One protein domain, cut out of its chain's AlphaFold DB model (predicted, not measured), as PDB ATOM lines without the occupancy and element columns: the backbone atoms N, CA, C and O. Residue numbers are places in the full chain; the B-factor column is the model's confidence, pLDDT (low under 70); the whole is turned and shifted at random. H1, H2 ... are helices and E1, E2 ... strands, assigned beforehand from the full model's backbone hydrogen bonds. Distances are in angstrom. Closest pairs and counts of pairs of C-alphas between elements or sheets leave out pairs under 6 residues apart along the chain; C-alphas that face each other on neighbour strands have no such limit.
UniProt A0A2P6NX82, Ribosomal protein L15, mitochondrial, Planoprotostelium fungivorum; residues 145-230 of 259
ATOM      1  N   TYR A 145     120.835  97.420  95.002       91.00
ATOM      2  CA  TYR A 145     119.633  96.612  95.167       91.00
ATOM      3  C   TYR A 145     118.418  97.241  94.494       91.00
ATOM      4  O   TYR A 145     118.235  98.459  94.500       91.00
ATOM      5  N   VAL A 146     117.551  96.390  93.949       90.62
ATOM      6  CA  VAL A 146     116.264  96.788  93.367       90.62
ATOM      7  C   VAL A 146     115.177  95.888  93.896       90.62
ATOM      8  O   VAL A 146     115.319  94.671  93.898       90.62
ATOM      9  N   ASN A 147     114.074  96.488  94.325       90.31
ATOM     10  CA  ASN A 147     112.907  95.728  94.741       90.31
ATOM     11  C   ASN A 147     112.001  95.440  93.542       90.31
ATOM     12  O   ASN A 147     111.826  96.312  92.691       90.31
ATOM     13  N   LEU A 148     111.361  94.269  93.531       88.81
ATOM     14  CA  LEU A 148     110.396  93.879  92.492       88.81
ATOM     15  C   LEU A 148     109.282  94.914  92.284       88.81
ATOM     16  O   LEU A 148     108.992  95.278  91.152       88.81
ATOM     17  N   ASN A 149     108.759  95.497  93.361       89.38
ATOM     18  CA  ASN A 149     107.721  96.531  93.285       89.38
ATOM     19  C   ASN A 149     108.153  97.751  92.477       89.38
ATOM     20  O   ASN A 149     107.358  98.339  91.759       89.38
ATOM     21  N   LYS A 150     109.433  98.130  92.583       90.50
ATOM     22  CA  LYS A 150     109.973  99.253  91.820       90.50
ATOM     23  C   LYS A 150     109.995  98.915  90.331       90.50
ATOM     24  O   LYS A 150     109.698  99.760  89.505       90.50
ATOM     25  N   ILE A 151     110.327  97.675  89.984       89.88
ATOM     26  CA  ILE A 151     110.281  97.213  88.594       89.88
ATOM     27  C   ILE A 151     108.830  97.234  88.094       89.88
ATOM     28  O   ILE A 151     108.579  97.785  87.027       89.88
ATOM     29  N   GLN A 152     107.877  96.749  88.895       89.81
ATOM     30  CA  GLN A 152     106.452  96.789  88.557       89.81
ATOM     31  C   GLN A 152     105.938  98.221  88.361       89.81
ATOM     32  O   GLN A 152     105.297  98.496  87.356       89.81
ATOM     33  N   GLU A 153     106.274  99.160  89.249       91.31
ATOM     34  CA  GLU A 153     105.909 100.575  89.089       91.31
ATOM     35  C   GLU A 153     106.449 101.180  87.784       91.31
ATOM     36  O   GLU A 153     105.824 102.066  87.203       91.31
ATOM     37  N   TRP A 154     107.624 100.747  87.322       92.62
ATOM     38  CA  TRP A 154     108.205 101.230  86.067       92.62
ATOM     39  C   TRP A 154     107.528 100.615  84.842       92.62
ATOM     40  O   TRP A 154     107.421 101.292  83.818       92.62
ATOM     41  N   ILE A 155     107.053  99.377  84.960       91.88
ATOM     42  CA  ILE A 155     106.245  98.718  83.933       91.88
ATOM     43  C   ILE A 155     104.857  99.357  83.856       91.88
ATOM     44  O   ILE A 155     104.415  99.709  82.769       91.88
ATOM     45  N   ASP A 156     104.212  99.607  84.998       91.69
ATOM     46  CA  ASP A 156     102.896 100.258  85.068       91.69
ATOM     47  C   ASP A 156     102.940 101.676  84.459       91.69
ATOM     48  O   ASP A 156     101.972 102.139  83.861       91.69
ATOM     49  N   ARG A 157     104.087 102.364  84.556       93.69
ATOM     50  CA  ARG A 157     104.338 103.662  83.896       93.69
ATOM     51  C   ARG A 157     104.698 103.553  82.407       93.69
ATOM     52  O   ARG A 157     104.961 104.585  81.793       93.69
ATOM     53  N   GLY A 158     104.790 102.347  81.849       91.44
ATOM     54  CA  GLY A 158     105.157 102.104  80.451       91.44
ATOM     55  C   GLY A 158     106.603 102.463  80.105       91.44
ATOM     56  O   GLY A 158     106.903 102.770  78.957       91.44
ATOM     57  N   ARG A 159     107.514 102.493  81.089       91.94
ATOM     58  CA  ARG A 159     108.943 102.770  80.840       91.94
ATOM     59  C   ARG A 159     109.752 101.518  80.544       91.94
ATOM     60  O   ARG A 159     110.849 101.627  80.006       91.94
ATOM     61  N   ILE A 160     109.261 100.366  80.986       91.06
ATOM     62  CA  ILE A 160     109.895  99.067  80.804       91.06
ATOM     63  C   ILE A 160     108.881  98.159  80.126       91.06
ATOM     64  O   ILE A 160     107.777  97.986  80.639       91.06
ATOM     65  N   ASP A 161     109.293  97.548  79.019       89.00
ATOM     66  CA  ASP A 161     108.482  96.562  78.321       89.00
ATOM     67  C   ASP A 161     108.642  95.185  78.985       89.00
ATOM     68  O   ASP A 161     109.751  94.643  79.007       89.00
ATOM     69  N   PRO A 162     107.562  94.574  79.500       84.62
ATOM     70  CA  PRO A 162     107.631  93.288  80.201       84.62
ATOM     71  C   PRO A 162     107.901  92.100  79.268       84.62
ATOM     72  O   PRO A 162     108.357  91.051  79.714       84.62
ATOM     73  N   ASN A 163     107.641  92.265  77.969       85.00
ATOM     74  CA  ASN A 163     107.842  91.223  76.963       85.00
ATOM     75  C   ASN A 163     109.323  91.025  76.605       85.00
ATOM     76  O   ASN A 163     109.697  89.982  76.067       85.00
ATOM     77  N   GLN A 164     110.169  92.025  76.877       84.75
ATOM     78  CA  GLN A 164     111.606  91.953  76.633       84.75
ATOM     79  C   GLN A 164     112.358  91.490  77.886       84.75
ATOM     80  O   GLN A 164     111.887  91.609  79.016       84.75
ATOM     81  N   THR A 165     113.567  90.963  77.693       85.75
ATOM     82  CA  THR A 165     114.438  90.590  78.811       85.75
ATOM     83  C   THR A 165     114.918  91.843  79.545       85.75
ATOM     84  O   THR A 165     115.577  92.701  78.956       85.75
ATOM     85  N   ILE A 166     114.634  91.935  80.847       88.81
ATOM     86  CA  ILE A 166     115.052  93.072  81.672       88.81
ATOM     87  C   ILE A 166     116.491  92.844  82.155       88.81
ATOM     88  O   ILE A 166     116.742  92.233  83.195       88.81
ATOM     89  N   THR A 167     117.447  93.361  81.387       89.06
ATOM     90  CA  THR A 167     118.887  93.360  81.706       89.06
ATOM     91  C   THR A 167     119.269  94.561  82.577       89.06
ATOM     92  O   THR A 167     118.608  95.602  82.537       89.06
ATOM     93  N   MET A 168     120.402  94.507  83.289       89.88
ATOM     94  CA  MET A 168     120.955  95.668  84.019       89.88
ATOM     95  C   MET A 168     121.048  96.964  83.192       89.88
ATOM     96  O   MET A 168     120.852  98.053  83.732       89.88
ATOM     97  N   LYS A 169     121.314  96.858  81.882       89.94
ATOM     98  CA  LYS A 169     121.321  98.000  80.956       89.94
ATOM     99  C   LYS A 169     119.945  98.668  80.878       89.94
ATOM    100  O   LYS A 169     119.841  99.866  81.114       89.94
ATOM    101  N   THR A 170     118.890  97.884  80.654       90.69
ATOM    102  CA  THR A 170     117.506  98.387  80.562       90.69
ATOM    103  C   THR A 170     117.082  99.123  81.838       90.69
ATOM    104  O   THR A 170     116.500 100.205  81.781       90.69
ATOM    105  N   LEU A 171     117.462  98.599  83.008       91.88
ATOM    106  CA  LEU A 171     117.162  99.210  84.306       91.88
ATOM    107  C   LEU A 171     117.894 100.535  84.526       91.88
ATOM    108  O   LEU A 171     117.382 101.422  85.217       91.88
ATOM    109  N   LYS A 172     119.087 100.680  83.951       92.06
ATOM    110  CA  LYS A 172     119.862 101.913  84.021       92.06
ATOM    111  C   LYS A 172     119.358 102.964  83.040       92.06
ATOM    112  O   LYS A 172     119.170 104.113  83.437       92.06
ATOM    113  N   ASP A 173     119.093 102.569  81.800       92.00
ATOM    114  CA  ASP A 173     118.630 103.468  80.738       92.00
ATOM    115  C   ASP A 173     117.266 104.084  81.105       92.00
ATOM    116  O   ASP A 173     117.056 105.290  80.977       92.00
ATOM    117  N   THR A 174     116.378 103.289  81.709       92.25
ATOM    118  CA  THR A 174     115.068 103.739  82.226       92.25
ATOM    119  C   THR A 174     115.142 104.473  83.571       92.25
ATOM    120  O   THR A 174     114.117 104.903  84.118       92.25
ATOM    121  N   LYS A 175     116.350 104.626  84.135       92.31
ATOM    122  CA  LYS A 175     116.622 105.206  85.460       92.31
ATOM    123  C   LYS A 175     115.835 104.536  86.595       92.31
ATOM    124  O   LYS A 175     115.553 105.165  87.616       92.31
ATOM    125  N   CYS A 176     115.489 103.255  86.448       91.69
ATOM    126  CA  CYS A 176     115.035 102.442  87.578       91.69
ATOM    127  C   CYS A 176     116.172 102.291  88.599       91.69
ATOM    128  O   CYS A 176     115.951 102.330  89.811       91.69
ATOM    129  N   VAL A 177     117.412 102.241  88.113       91.94
ATOM    130  CA  VAL A 177     118.628 102.285  88.924       91.94
ATOM    131  C   VAL A 177     119.517 103.415  88.438       91.94
ATOM    132  O   VAL A 177     119.879 103.461  87.267       91.94
ATOM    133  N   THR A 178     119.885 104.328  89.334       90.25
ATOM    134  CA  THR A 178     120.710 105.486  88.965       90.25
ATOM    135  C   THR A 178     122.174 105.099  88.775       90.25
ATOM    136  O   THR A 178     122.818 105.505  87.809       90.25
ATOM    137  N   HIS A 179     122.707 104.293  89.692       87.94
ATOM    138  CA  HIS A 179     124.101 103.875  89.699       87.94
ATOM    139  C   HIS A 179     124.178 102.374  89.945       87.94
ATOM    140  O   HIS A 179     123.430 101.850  90.762       87.94
ATOM    141  N   ILE A 180     125.070 101.714  89.208       91.62
ATOM    142  CA  ILE A 180     125.378 100.296  89.366       91.62
ATOM    143  C   ILE A 180     126.875 100.220  89.653       91.62
ATOM    144  O   ILE A 180     127.681 100.606  88.803       91.62
ATOM    145  N   LYS A 181     127.223  99.778  90.862       89.00
ATOM    146  CA  LYS A 181     128.596  99.566  91.328       89.00
ATOM    147  C   LYS A 181     129.185  98.302  90.704       89.00
ATOM    148  O   LYS A 181     129.681  98.345  89.584       89.00
ATOM    149  N   GLU A 182     129.146  97.177  91.417       89.88
ATOM    150  CA  GLU A 182     129.710  95.908  90.935       89.88
ATOM    151  C   GLU A 182     128.667  94.966  90.336       89.88
ATOM    152  O   GLU A 182     129.018  93.984  89.687       89.88
ATOM    153  N   GLY A 183     127.389  95.284  90.511       90.50
ATOM    154  CA  GLY A 183     126.278  94.570  89.906       90.50
ATOM    155  C   GLY A 183     124.966  94.920  90.589       90.50
ATOM    156  O   GLY A 183     124.906  95.830  91.423       90.50
ATOM    157  N   LEU A 184     123.929  94.158  90.257       91.00
ATOM    158  CA  LEU A 184     122.583  94.365  90.763       91.00
ATOM    159  C   LEU A 184     122.080  93.149  91.541       91.00
ATOM    160  O   LEU A 184     122.202  92.015  91.085       91.00
ATOM    161  N   LYS A 185     121.459  93.391  92.696       89.06
ATOM    162  CA  LYS A 185     120.734  92.382  93.466       89.06
ATOM    163  C   LYS A 185     119.247  92.711  93.481       89.06
ATOM    164  O   LYS A 185     118.828  93.693  94.091       89.06
ATOM    165  N   VAL A 186     118.434  91.869  92.857       89.06
ATOM    166  CA  VAL A 186     116.978  91.996  92.942       89.06
ATOM    167  C   VAL A 186     116.489  91.381  94.255       89.06
ATOM    168  O   VAL A 186     116.913  90.293  94.650       89.06
ATOM    169  N   LEU A 187     115.621  92.105  94.958       88.12
ATOM    170  CA  LEU A 187     115.051  91.738  96.251       88.12
ATOM    171  C   LEU A 187     113.518  91.701  96.173       88.12
ATOM    172  O   LEU A 187     112.886  92.528  95.517       88.12
ATOM    173  N   ALA A 188     112.911  90.777  96.913       85.06
ATOM    174  CA  ALA A 188     111.462  90.617  97.003       85.06
ATOM    175  C   ALA A 188     110.959  91.029  98.398       85.06
ATOM    176  O   ALA A 188     110.621  90.185  99.224       85.06
ATOM    177  N   ARG A 189     110.946  92.338  98.698       80.62
ATOM    178  CA  ARG A 189     110.575  92.845 100.039       80.62
ATOM    179  C   ARG A 189     109.124  92.533 100.436       80.62
ATOM    180  O   ARG A 189     108.874  92.305 101.612       80.62
ATOM    181  N   GLN A 190     108.189  92.559  99.488       73.31
ATOM    182  CA  GLN A 190     106.756  92.312  99.721       73.31
ATOM    183  C   GLN A 190     106.310  90.916  99.245       73.31
ATOM    184  O   GLN A 190     105.125  90.671  99.077       73.31
ATOM    185  N   GLY A 191     107.249  89.985  99.039       70.56
ATOM    186  CA  GLY A 191     106.927  88.639  98.558       70.56
ATOM    187  C   GLY A 191     106.612  88.575  97.051       70.56
ATOM    188  O   GLY A 191     107.011  89.475  96.307       70.56
ATOM    189  N   PRO A 192     105.964  87.490  96.580       64.75
ATOM    190  CA  PRO A 192     105.720  87.224  95.156       64.75
ATOM    191  C   PRO A 192     104.632  88.109  94.529       64.75
ATOM    192  O   PRO A 192     104.616  88.271  93.317       64.75
ATOM    193  N   GLU A 193     103.766  88.724  95.338       66.81
ATOM    194  CA  GLU A 193     102.666  89.593  94.877       66.81
ATOM    195  C   GLU A 193     103.150  90.901  94.231       66.81
ATOM    196  O   GLU A 193     102.383  91.612  93.586       66.81
ATOM    197  N   GLY A 194     104.438  91.228  94.385       64.31
ATOM    198  CA  GLY A 194     105.040  92.430  93.814       64.31
ATOM    199  C   GLY A 194     105.163  92.425  92.287       64.31
ATOM    200  O   GLY A 194     105.509  93.462  91.727       64.31
ATOM    201  N   LEU A 195     104.905  91.294  91.617       70.69
ATOM    202  CA  LEU A 195     104.927  91.165  90.159       70.69
ATOM    203  C   LEU A 195     103.575  90.678  89.636       70.69
ATOM    204  O   LEU A 195     103.080  89.637  90.054       70.69
ATOM    205  N   LYS A 196     103.004  91.415  88.680       69.44
ATOM    206  CA  LYS A 196     101.736  91.062  88.015       69.44
ATOM    207  C   LYS A 196     101.939  90.318  86.694       69.44
ATOM    208  O   LYS A 196     100.991  89.767  86.151       69.44
ATOM    209  N   GLN A 197     103.152  90.361  86.149       68.88
ATOM    210  CA  GLN A 197     103.481  89.859  84.818       68.88
ATOM    211  C   GLN A 197     104.678  88.901  84.884       68.88
ATOM    212  O   GLN A 197     105.544  89.068  85.751       68.88
ATOM    213  N   PRO A 198     104.761  87.921  83.966       64.88
ATOM    214  CA  PRO A 198     105.910  87.036  83.870       64.88
ATOM    215  C   PRO A 198     107.096  87.811  83.291       64.88
ATOM    216  O   PRO A 198     107.075  88.235  82.139       64.88
ATOM    217  N   ILE A 199     108.141  88.010  84.092       71.31
ATOM    218  CA  ILE A 199     109.323  88.782  83.695       71.31
ATOM    219  C   ILE A 199     110.548  87.876  83.646       71.31
ATOM    220  O   ILE A 199     110.737  87.007  84.502       71.31
ATOM    221  N   ARG A 200     111.427  88.121  82.670       73.19
ATOM    222  CA  ARG A 200     112.775  87.547  82.651       73.19
ATOM    223  C   ARG A 200     113.745  88.460  83.402       73.19
ATOM    224  O   ARG A 200     114.096  89.521  82.886       73.19
ATOM    225  N   LEU A 201     114.132  88.078  84.622       67.62
ATOM    226  CA  LEU A 201     115.031  88.857  85.491       67.62
ATOM    227  C   LEU A 201     116.382  88.173  85.680       67.62
ATOM    228  O   LEU A 201     116.514  86.969  85.531       67.62
ATOM    229  N   GLU A 202     117.399  88.929  86.081       59.44
ATOM    230  CA  GLU A 202     118.721  88.356  86.365       59.44
ATOM    231  C   GLU A 202     118.884  87.874  87.825       59.44
ATOM    232  O   GLU A 202     119.876  87.242  88.167       59.44
ATOM    233  N   SER A 203     117.925  88.149  88.726       60.12
ATOM    234  CA  SER A 203     117.936  87.648  90.118       60.12
ATOM    235  C   SER A 203     116.537  87.656  90.778       60.12
ATOM    236  O   SER A 203     115.592  88.181  90.197       60.12
ATOM    237  N   ALA A 204     116.410  87.075  91.988       60.38
ATOM    238  CA  ALA A 204     115.168  86.844  92.767       60.38
ATOM    239  C   ALA A 204     114.282  85.660  92.312       60.38
ATOM    240  O   ALA A 204     113.094  85.805  92.050       60.38
ATOM    241  N   ARG A 205     114.877  84.461  92.289       74.81
ATOM    242  CA  ARG A 205     114.304  83.221  91.741       74.81
ATOM    243  C   ARG A 205     112.907  82.853  92.269       74.81
ATOM    244  O   ARG A 205     111.969  82.806  91.488       74.81
ATOM    245  N   GLU A 206     112.747  82.672  93.578       77.06
ATOM    246  CA  GLU A 206     111.511  82.110  94.160       77.06
ATOM    247  C   GLU A 206     110.258  82.970  93.935       77.06
ATOM    248  O   GLU A 206     109.173  82.450  93.680       77.06
ATOM    249  N   ALA A 207     110.384  84.294  94.053       74.75
ATOM    250  CA  ALA A 207     109.259  85.210  93.880       74.75
ATOM    251  C   ALA A 207     108.868  85.362  92.402       74.75
ATOM    252  O   ALA A 207     107.688  85.483  92.088       74.75
ATOM    253  N   VAL A 208     109.857  85.329  91.505       81.06
ATOM    254  CA  VAL A 208     109.658  85.486  90.059       81.06
ATOM    255  C   VAL A 208     109.113  84.205  89.431       81.06
ATOM    256  O   VAL A 208     108.208  84.284  88.609       81.06
ATOM    257  N   GLU A 209     109.587  83.030  89.857       83.94
ATOM    258  CA  GLU A 209     109.062  81.737  89.395       83.94
ATOM    259  C   GLU A 209     107.583  81.558  89.786       83.94
ATOM    260  O   GLU A 209     106.792  81.076  88.978       83.94
ATOM    261  N   LYS A 210     107.164  82.036  90.971       82.06
ATOM    262  CA  LYS A 210     105.741  82.062  91.378       82.06
ATOM    263  C   LYS A 210     104.871  82.953  90.491       82.06
ATOM    264  O   LYS A 210     103.701  82.647  90.297       82.06
ATOM    265  N   ALA A 211     105.437  84.029  89.951       78.19
ATOM    266  CA  ALA A 211     104.772  84.904  88.989       78.19
ATOM    267  C   ALA A 211     104.864  84.382  87.535       78.19
ATOM    268  O   ALA A 211     104.438  85.069  86.610       78.19
ATOM    269  N   GLY A 212     105.435  83.189  87.313       75.94
ATOM    270  CA  GLY A 212     105.611  82.589  85.985       75.94
ATOM    271  C   GLY A 212     106.758  83.186  85.160       75.94
ATOM    272  O   GLY A 212     106.823  82.974  83.951       75.94
ATOM    273  N   GLY A 213     107.652  83.957  85.785       80.88
ATOM    274  CA  GLY A 213     108.848  84.509  85.152       80.88
ATOM    275  C   GLY A 213     110.053  83.562  85.206       80.88
ATOM    276  O   GLY A 213     110.068  82.575  85.939       80.88
ATOM    277  N   THR A 214     111.109  83.891  84.460       83.31
ATOM    278  CA  THR A 214     112.366  83.117  84.437       83.31
ATOM    279  C   THR A 214     113.525  83.950  84.965       83.31
ATOM    280  O   THR A 214     113.643  85.120  84.604       83.31
ATOM    281  N   VAL A 215     114.419  83.360  85.766       84.50
ATOM    282  CA  VAL A 215     115.565  84.087  86.336       84.50
ATOM    283  C   VAL A 215     116.912  83.552  85.845       84.50
ATOM    284  O   VAL A 215     117.187  82.363  85.985       84.50
ATOM    285  N   THR A 216     117.782  84.427  85.324       85.25
ATOM    286  CA  THR A 216     119.134  84.076  84.845       85.25
ATOM    287  C   THR A 216     120.217  84.932  85.499       85.25
ATOM    288  O   THR A 216     120.454  86.066  85.099       85.25
ATOM    289  N   THR A 217     120.942  84.379  86.471       85.62
ATOM    290  CA  THR A 217     122.049  85.094  87.125       85.62
ATOM    291  C   THR A 217     123.310  85.064  86.264       85.62
ATOM    292  O   THR A 217     123.902  84.003  86.073       85.62
ATOM    293  N   MET A 218     123.757  86.227  85.783       85.56
ATOM    294  CA  MET A 218     124.993  86.370  85.003       85.56
ATOM    295  C   MET A 218     126.111  87.017  85.827       85.56
ATOM    296  O   MET A 218     125.889  87.968  86.578       85.56
ATOM    297  N   TYR A 219     127.336  86.509  85.679       87.69
ATOM    298  CA  TYR A 219     128.522  87.126  86.265       87.69
ATOM    299  C   TYR A 219     129.133  88.139  85.297       87.69
ATOM    300  O   TYR A 219     129.444  87.805  84.155       87.69
ATOM    301  N   TYR A 220     129.389  89.352  85.787       88.19
ATOM    302  CA  TYR A 220     130.135  90.372  85.061       88.19
ATOM    303  C   TYR A 220     131.379  90.785  85.850       88.19
ATOM    304  O   TYR A 220     131.323  91.032  87.054       88.19
ATOM    305  N   ASN A 221     132.517  90.896  85.161       90.75
ATOM    306  CA  ASN A 221     133.680  91.592  85.705       90.75
ATOM    307  C   ASN A 221     133.460  93.115  85.624       90.75
ATOM    308  O   ASN A 221     132.612  93.603  84.878       90.75
ATOM    309  N   ARG A 222     134.255  93.892  86.367       87.50
ATOM    310  CA  ARG A 222     134.104  95.358  86.420       87.50
ATOM    311  C   ARG A 222     134.169  96.014  85.031       87.50
ATOM    312  O   ARG A 222     133.400  96.926  84.743       87.50
ATOM    313  N   LEU A 223     135.064  95.533  84.164       89.06
ATOM    314  CA  LEU A 223     135.216  96.044  82.800       89.06
ATOM    315  C   LEU A 223     134.022  95.678  81.904       89.06
ATOM    316  O   LEU A 223     133.486  96.537  81.212       89.06
ATOM    317  N   GLY A 224     133.583  94.423  81.947       89.25
ATOM    318  CA  GLY A 224     132.458  93.915  81.165       89.25
ATOM    319  C   GLY A 224     131.141  94.558  81.575       89.25
ATOM    320  O   GLY A 224     130.370  94.956  80.707       89.25
ATOM    321  N   LEU A 225     130.924  94.778  82.876       90.56
ATOM    322  CA  LEU A 225     129.775  95.541  83.366       90.56
ATOM    323  C   LEU A 225     129.795  96.976  82.826       90.56
ATOM    324  O   LEU A 225     128.773  97.485  82.371       90.56
ATOM    325  N   ARG A 226     130.968  97.623  82.817       89.19
ATOM    326  CA  ARG A 226     131.120  98.968  82.248       89.19
ATOM    327  C   ARG A 226     130.746  98.995  80.766       89.19
ATOM    328  O   ARG A 226     130.021  99.899  80.366       89.19
ATOM    329  N   TYR A 227     131.191  98.018  79.978       90.25
ATOM    330  CA  TYR A 227     130.873  97.936  78.547       90.25
ATOM    331  C   TYR A 227     129.413  97.590  78.264       90.25
ATOM    332  O   TYR A 227     128.845  98.116  77.311       90.25
ATOM    333  N   LEU A 228     128.782  96.767  79.104       89.25
ATOM    334  CA  LEU A 228     127.351  96.484  79.008       89.25
ATOM    335  C   LEU A 228     126.517  97.748  79.254       89.25
ATOM    336  O   LEU A 228     125.565  98.014  78.524       89.25
ATOM    337  N   LEU A 229     126.876  98.532  80.274       90.75
ATOM    338  CA  LEU A 229     126.124  99.728  80.660       90.75
ATOM    339  C   LEU A 229     126.419 100.946  79.782       90.75
ATOM    340  O   LEU A 229     125.579 101.830  79.667       90.75
ATOM    341  N   TYR A 230     127.619 101.030  79.217       89.38
ATOM    342  CA  TYR A 230     128.074 102.167  78.427       89.38
ATOM    343  C   TYR A 230     128.690 101.667  77.124       89.38
ATOM    344  O   TYR A 230     129.910 101.613  76.970       89.38
TER     345      TYR A 230
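AT A GLANCE: This is residues 145 to 230 of the 259 residues of the protein "Ribosomal protein L15, mitochondrial" of Planoprotostelium fungivorum (UniProt A0A2P6NX82). What would one see first? Two short parallel strands, E1 and E2, lie side by side near the middle of a body rich in loops, with four short helices set round them. H1 and H3 lie toward one end of the long axis, and H4 makes the other end, where it touches H2. What is it made of? The printed part has 86 residues with E1 H1 H2 E2 H3 H4 in chain order, mostly helix, though under half of the residues are in named elements. It is compact, with a radius of gyration of the C-alphas of 12.2 A and spans of 35 by 25 by 21 A.

HOW THE PARTS SIT: How do the strands pair? E1, residues 145 to 147, and E2, residues 184 to 187, are parallel, 35 degrees between directions; N 146 and O 185, 3.0 A apart, are within hydrogen-bond range. What comes between them? H1, residues 148 to 156, and H2, residues 168 to 173, complete a strand-helix-strand unit, two parallel neighbour strands with helices between them in the chain, whose crossover is right-handed. Which helices touch? H2 and H4, residues 222 to 229, touch at a steep tilt of 50 degrees, the same way, with closest C-alphas Lys 169 and Leu 229 at 5.1 A. H3, residues 205 to 210, touches no helix. Are the helix backbones complete? Each O i to N i+4 pair in H1, H2, H3 and H4 is within hydrogen-bond range.

IN THESE COORDINATES: Where does E1 begin? C-alpha 145 is at (119.633, 96.612, 95.167). How long are the elements? E1 measures 6.8 A, H1 12.3 A, H2 8.8 A, E2 9.7 A, H3 8.6 A and H4 10.8 A, first to last C-alpha. Where does H4 end? C-alpha 229 is at (126.124, 99.728, 80.660).

THE WHOLE: How far does it reach? The two C-alphas farthest apart, Glu 193 and Leu 223, are 35.3 A apart, and the printed part has no cut. Which links are long? H1 to H2, E2 to H3 and H3 to H4. Where is confidence low? Residues 192 to 194, 196 to 198 and 201 to 204 have pLDDT under 70.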